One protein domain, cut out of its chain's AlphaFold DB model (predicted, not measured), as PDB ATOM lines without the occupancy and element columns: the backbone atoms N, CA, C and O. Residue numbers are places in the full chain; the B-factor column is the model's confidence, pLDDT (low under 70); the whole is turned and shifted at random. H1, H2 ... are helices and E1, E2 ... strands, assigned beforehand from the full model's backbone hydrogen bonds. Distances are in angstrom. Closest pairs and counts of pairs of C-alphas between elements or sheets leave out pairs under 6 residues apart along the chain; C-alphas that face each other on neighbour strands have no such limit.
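Overview. This is residues 7 to 54 of the 67 residues of an uncharacterized protein of Actinoallomurus bryophytorum (UniProt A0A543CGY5). The model is a wide, open V or U in one flat plane: H1 is a straight helical arm, the long link of residues 23 to 42 makes the bottom and much of the other arm, and a small hairpin, E1 and E2, sits at the far end. The middle is empty, and residues 7 to 40 stand free. The printed part has 48 residues with one named helix and two named strands, in the order H1, E1, E2; the strands make an antiparallel sheet of order E1 - E2. The class is mixed, helices and strands, with under half of the residues in named elements. The whole is extended, with a radius of gyration of the C-alphas of 16.4 A and spans of 40 by 37 by 11 A.

Along the chain. H1 is residues 7 to 22, from C-alpha 7 at (23.743, 3.917, -39.676) to C-alpha 22 at (12.098, 18.394, -26.789), 22.6 A. E1 is residues 43 to 45, 6.6 A. E2 is residues 51 to 53, 6.9 A, ending with C-alpha 53 at (11.546, 5.082, -8.788).

Arrangement. In H1 every O i to N i+4 pair is within hydrogen-bond range. H1 and E2 are apart, with no C-alpha of the one within 8 A of the other. E1 and E2 are a hairpin, antiparallel, with 138 degrees between their N-to-C directions. C-alphas 44 and 52 face each other at 5.2 A. N 44 and O 52, 2.8 A, and N 52 and O 44, 2.9 A, are within hydrogen-bond range.

Size, cuts and confidence. The C-alphas farthest apart, of Glu 7 and Arg 38, are 43.1 A apart. The printed part has no cut. The link from H1 to E1 is long, 20 residues; that from E1 to E2 is tight, 5 residues. The mean pLDDT of the printed part is 73.5, and residues 22 to 42 and residue 54 are under 70.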
ATOM      1  N   GLU A   7      24.032   4.015 -41.110       87.81
ATOM      2  CA  GLU A   7      23.743   3.917 -39.676       87.81
ATOM      3  C   GLU A   7      23.963   5.261 -38.967       87.81
ATOM      4  O   GLU A   7      23.065   5.753 -38.281       87.81
ATOM      5  N   ASP A   8      25.096   5.924 -39.220       88.94
ATOM      6  CA  ASP A   8      25.389   7.239 -38.639       88.94
ATOM      7  C   ASP A   8      24.401   8.305 -39.136       88.94
ATOM      8  O   ASP A   8      23.946   9.167 -38.379       88.94
ATOM      9  N   ARG A   9      24.006   8.244 -40.415       88.81
ATOM     10  CA  ARG A   9      22.985   9.145 -40.978       88.81
ATOM     11  C   ARG A   9      21.624   8.930 -40.330       88.81
ATOM     12  O   ARG A   9      20.884   9.894 -40.120       88.81
ATOM     13  N   GLU A  10      21.264   7.685 -40.045       90.25
ATOM     14  CA  GLU A  10      20.005   7.357 -39.386       90.25
ATOM     15  C   GLU A  10      20.021   7.770 -37.907       90.25
ATOM     16  O   GLU A  10      19.051   8.365 -37.429       90.25
ATOM     17  N   ALA A  11      21.137   7.560 -37.204       89.88
ATOM     18  CA  ALA A  11      21.351   8.043 -35.842       89.88
ATOM     19  C   ALA A  11      21.211   9.573 -35.757       89.88
ATOM     20  O   ALA A  11      20.466  10.083 -34.918       89.88
ATOM     21  N   LEU A  12      21.816  10.311 -36.695       89.06
ATOM     22  CA  LEU A  12      21.691  11.769 -36.768       89.06
ATOM     23  C   LEU A  12      20.246  12.233 -37.003       89.06
ATOM     24  O   LEU A  12      19.808  13.212 -36.399       89.06
ATOM     25  N   LYS A  13      19.475  11.526 -37.839       89.19
ATOM     26  CA  LYS A  13      18.046  11.822 -38.046       89.19
ATOM     27  C   LYS A  13      17.230  11.609 -36.770       89.19
ATOM     28  O   LYS A  13      16.397  12.453 -36.444       89.19
ATOM     29  N   ARG A  14      17.480  10.518 -36.035       87.00
ATOM     30  CA  ARG A  14      16.808  10.233 -34.754       87.00
ATOM     31  C   ARG A  14      17.132  11.297 -33.704       87.00
ATOM     32  O   ARG A  14      16.218  11.803 -33.061       87.00
ATOM     33  N   MET A  15      18.402  11.690 -33.582       83.19
ATOM     34  CA  MET A  15      18.827  12.743 -32.652       83.19
ATOM     35  C   MET A  15      18.186  14.091 -32.978       83.19
ATOM     36  O   MET A  15      17.657  14.746 -32.085       83.19
ATOM     37  N   ARG A  16      18.187  14.493 -34.254       86.19
ATOM     38  CA  ARG A  16      17.559  15.747 -34.685       86.19
ATOM     39  C   ARG A  16      16.073  15.784 -34.331       86.19
ATOM     40  O   ARG A  16      15.610  16.777 -33.786       86.19
ATOM     41  N   ARG A  17      15.355  14.689 -34.584       84.56
ATOM     42  CA  ARG A  17      13.937  14.569 -34.237       84.56
ATOM     43  C   ARG A  17      13.697  14.679 -32.729       84.56
ATOM     44  O   ARG A  17      12.794  15.393 -32.321       84.56
ATOM     45  N   ALA A  18      14.516  14.025 -31.907       79.38
ATOM     46  CA  ALA A  18      14.400  14.115 -30.450       79.38
ATOM     47  C   ALA A  18      14.643  15.544 -29.926       79.38
ATOM     48  O   ALA A  18      14.006  15.964 -28.965       79.38
ATOM     49  N   VAL A  19      15.546  16.300 -30.561       78.50
ATOM     50  CA  VAL A  19      15.780  17.717 -30.236       78.50
ATOM     51  C   VAL A  19      14.576  18.572 -30.631       78.50
ATOM     52  O   VAL A  19      14.103  19.350 -29.811       78.50
ATOM     53  N   GLU A  20      14.042  18.380 -31.839       78.50
ATOM     54  CA  GLU A  20      12.838  19.079 -32.307       78.50
ATOM     55  C   GLU A  20      11.619  18.778 -31.414       78.50
ATOM     56  O   GLU A  20      10.861  19.686 -31.099       78.50
ATOM     57  N   GLU A  21      11.456  17.537 -30.943       73.31
ATOM     58  CA  GLU A  21      10.371  17.142 -30.029       73.31
ATOM     59  C   GLU A  21      10.566  17.680 -28.597       73.31
ATOM     60  O   GLU A  21       9.587  18.022 -27.937       73.31
ATOM     61  N   ARG A  22      11.808  17.802 -28.108       64.00
ATOM     62  CA  ARG A  22      12.098  18.394 -26.789       64.00
ATOM     63  C   ARG A  22      11.875  19.906 -26.778       64.00
ATOM     64  O   ARG A  22      11.334  20.437 -25.813       64.00
ATOM     65  N   ASP A  23      12.293  20.582 -27.842       61.38
ATOM     66  CA  ASP A  23      12.173  22.036 -27.976       61.38
ATOM     67  C   ASP A  23      10.768  22.456 -28.467       61.38
ATOM     68  O   ASP A  23      10.480  23.646 -28.587       61.38
ATOM     69  N   ALA A  24       9.869  21.492 -28.718       62.47
ATOM     70  CA  ALA A  24       8.470  21.735 -29.069       62.47
ATOM     71  C   ALA A  24       7.597  22.165 -27.881       62.47
ATOM     72  O   ALA A  24       6.447  22.537 -28.102       62.47
ATOM     73  N   ILE A  25       8.109  22.125 -26.645       61.44
ATOM     74  CA  ILE A  25       7.430  22.732 -25.497       61.44
ATOM     75  C   ILE A  25       7.802  24.219 -25.495       61.44
ATOM     76  O   ILE A  25       8.952  24.550 -25.183       61.44
ATOM     77  N   PRO A  26       6.883  25.134 -25.849       64.38
ATOM     78  CA  PRO A  26       7.173  26.555 -25.761       64.38
ATOM     79  C   PRO A  26       7.517  26.914 -24.305       64.38
ATOM     80  O   PRO A  26       6.936  26.348 -23.378       64.38
ATOM     81  N   PRO A  27       8.435  27.866 -24.065       63.91
ATOM     82  CA  PRO A  27       8.853  28.245 -22.710       63.91
ATOM     83  C   PRO A  27       7.684  28.720 -21.832       63.91
ATOM     84  O   PRO A  27       7.768  28.679 -20.611       63.91
ATOM     85  N   GLU A  28       6.585  29.139 -22.459       65.19
ATOM     86  CA  GLU A  28       5.320  29.536 -21.833       65.19
ATOM     87  C   GLU A  28       4.536  28.345 -21.247       65.19
ATOM     88  O   GLU A  28       3.795  28.507 -20.283       65.19
ATOM     89  N   GLU A  29       4.725  27.145 -21.806       62.22
ATOM     90  CA  GLU A  29       4.140  25.874 -21.352       62.22
ATOM     91  C   GLU A  29       5.112  25.053 -20.494       62.22
ATOM     92  O   GLU A  29       4.747  24.005 -19.954       62.22
ATOM     93  N   MET A  30       6.354  25.522 -20.327       61.81
ATOM     94  CA  MET A  30       7.274  24.932 -19.365       61.81
ATOM     95  C   MET A  30       6.721  25.176 -17.966       61.81
ATOM     96  O   MET A  30       6.789  26.285 -17.436       61.81
ATOM     97  N   ILE A  31       6.178  24.117 -17.365       63.56
ATOM     98  CA  ILE A  31       5.764  24.129 -15.967       63.56
ATOM     99  C   ILE A  31       6.993  24.592 -15.172       63.56
ATOM    100  O   ILE A  31       8.033  23.922 -15.240       63.56
ATOM    101  N   PRO A  32       6.938  25.741 -14.469       59.28
ATOM    102  CA  PRO A  32       8.032  26.137 -13.603       59.28
ATOM    103  C   PRO A  32       8.281  24.963 -12.670       59.28
ATOM    104  O   PRO A  32       7.326  24.397 -12.141       59.28
ATOM    105  N   VAL A  33       9.544  24.559 -12.526       61.09
ATOM    106  CA  VAL A  33       9.932  23.492 -11.603       61.09
ATOM    107  C   VAL A  33       9.493  23.940 -10.209       61.09
ATOM    108  O   VAL A  33      10.201  24.683  -9.531       61.09
ATOM    109  N   GLU A  34       8.272  23.568  -9.815       57.81
ATOM    110  CA  GLU A  34       7.775  23.770  -8.469       57.81
ATOM    111  C   GLU A  34       8.748  23.050  -7.549       57.81
ATOM    112  O   GLU A  34       9.109  21.904  -7.816       57.81
ATOM    113  N   ASP A  35       9.199  23.779  -6.525       55.38
ATOM    114  CA  ASP A  35      10.206  23.395  -5.539       55.38
ATOM    115  C   ASP A  35      10.449  21.872  -5.510       55.38
ATOM    116  O   ASP A  35       9.555  21.131  -5.081       55.38
ATOM    117  N   PRO A  36      11.626  21.374  -5.942       55.81
ATOM    118  CA  PRO A  36      11.893  19.937  -6.045       55.81
ATOM    119  C   PRO A  36      11.701  19.200  -4.712       55.81
ATOM    120  O   PRO A  36      11.566  17.982  -4.690       55.81
ATOM    121  N   ARG A  37      11.616  19.923  -3.587       56.38
ATOM    122  CA  ARG A  37      11.297  19.383  -2.260       56.38
ATOM    123  C   ARG A  37       9.821  19.003  -2.086       56.38
ATOM    124  O   ARG A  37       9.515  18.216  -1.195       56.38
ATOM    125  N   ARG A  38       8.890  19.551  -2.882       54.28
ATOM    126  CA  ARG A  38       7.448  19.238  -2.800       54.28
ATOM    127  C   ARG A  38       7.075  17.925  -3.489       54.28
ATOM    128  O   ARG A  38       6.149  17.270  -3.006       54.28
ATOM    129  N   TYR A  39       7.807  17.558  -4.543       54.78
ATOM    130  CA  TYR A  39       7.550  16.400  -5.414       54.78
ATOM    131  C   TYR A  39       8.750  15.449  -5.529       54.78
ATOM    132  O   TYR A  39       8.838  14.678  -6.483       54.78
ATOM    133  N   ALA A  40       9.685  15.486  -4.574       60.69
ATOM    134  CA  ALA A  40      10.739  14.483  -4.487       60.69
ATOM    135  C   ALA A  40      10.109  13.120  -4.166       60.69
ATOM    136  O   ALA A  40       9.884  12.776  -3.005       60.69
ATOM    137  N   PHE A  41       9.799  12.353  -5.208       63.22
ATOM    138  CA  PHE A  41       9.601  10.920  -5.076       63.22
ATOM    139  C   PHE A  41      10.926  10.315  -4.610       63.22
ATOM    140  O   PHE A  41      11.983  10.741  -5.085       63.22
ATOM    141  N   PRO A  42      10.914   9.356  -3.679       64.75
ATOM    142  CA  PRO A  42      12.140   8.677  -3.316       64.75
ATOM    143  C   PRO A  42      12.652   7.905  -4.535       64.75
ATOM    144  O   PRO A  42      11.975   7.041  -5.102       64.75
ATOM    145  N   ILE A  43      13.852   8.273  -4.969       76.56
ATOM    146  CA  ILE A  43      14.577   7.627  -6.056       76.56
ATOM    147  C   ILE A  43      15.631   6.742  -5.403       76.56
ATOM    148  O   ILE A  43      16.424   7.210  -4.584       76.56
ATOM    149  N   GLY A  44      15.605   5.463  -5.746       79.94
ATOM    150  CA  GLY A  44      16.668   4.527  -5.427       79.94
ATOM    151  C   GLY A  44      17.762   4.639  -6.476       79.94
ATOM    152  O   GLY A  44      17.503   5.034  -7.611       79.94
ATOM    153  N   ILE A  45      18.983   4.307  -6.087       86.94
ATOM    154  CA  ILE A  45      20.116   4.199  -7.001       86.94
ATOM    155  C   ILE A  45      20.480   2.721  -7.049       86.94
ATOM    156  O   ILE A  45      20.637   2.110  -5.990       86.94
ATOM    157  N   ASP A  46      20.499   2.136  -8.244       82.88
ATOM    158  CA  ASP A  46      20.943   0.751  -8.416       82.88
ATOM    159  C   ASP A  46      22.471   0.644  -8.274       82.88
ATOM    160  O   ASP A  46      23.176   1.647  -8.131       82.88
ATOM    161  N   ASP A  47      22.999  -0.579  -8.297       89.56
ATOM    162  CA  ASP A  47      24.438  -0.821  -8.138       89.56
ATOM    163  C   ASP A  47      25.277  -0.246  -9.299       89.56
ATOM    164  O   ASP A  47      26.480  -0.021  -9.146       89.56
ATOM    165  N   ASP A  48      24.638   0.046 -10.435       88.75
ATOM    166  CA  ASP A  48      25.233   0.666 -11.619       88.75
ATOM    167  C   ASP A  48      25.131   2.208 -11.597       88.75
ATOM    168  O   ASP A  48      25.661   2.889 -12.480       88.75
ATOM    169  N   GLY A  49      24.485   2.783 -10.578       83.31
ATOM    170  CA  GLY A  49      24.316   4.224 -10.411       83.31
ATOM    171  C   GLY A  49      23.093   4.817 -11.117       83.31
ATOM    172  O   GLY A  49      22.955   6.044 -11.153       83.31
ATOM    173  N   ASN A  50      22.198   3.998 -11.675       85.00
ATOM    174  CA  ASN A  50      21.008   4.486 -12.360       85.00
ATOM    175  C   ASN A  50      19.883   4.804 -11.367       85.00
ATOM    176  O   ASN A  50      19.571   4.002 -10.478       85.00
ATOM    177  N   PRO A  51      19.223   5.963 -11.532       82.31
ATOM    178  CA  PRO A  51      18.056   6.303 -10.743       82.31
ATOM    179  C   PRO A  51      16.864   5.429 -11.140       82.31
ATOM    180  O   PRO A  51      16.496   5.355 -12.312       82.31
ATOM    181  N   PHE A  52      16.202   4.840 -10.149       78.94
ATOM    182  CA  PHE A  52      14.939   4.134 -10.329       78.94
ATOM    183  C   PHE A  52      13.888   4.627  -9.323       78.94
ATOM    184  O   PHE A  52      14.214   4.956  -8.179       78.94
ATOM    185  N   PRO A  53      12.605   4.707  -9.714       75.25
ATOM    186  CA  PRO A  53      11.546   5.082  -8.788       75.25
ATOM    187  C   PRO A  53      11.392   3.994  -7.720       75.25
ATOM    188  O   PRO A  53      11.153   2.831  -8.043       75.25
ATOM    189  N   THR A  54      11.507   4.361  -6.443       67.81
ATOM    190  CA  THR A  54      11.183   3.433  -5.348       67.81
ATOM    191  C   THR A  54       9.707   3.567  -5.001       67.81
ATOM    192  O   THR A  54       9.140   4.659  -5.019       67.81
TER     193      THR A  54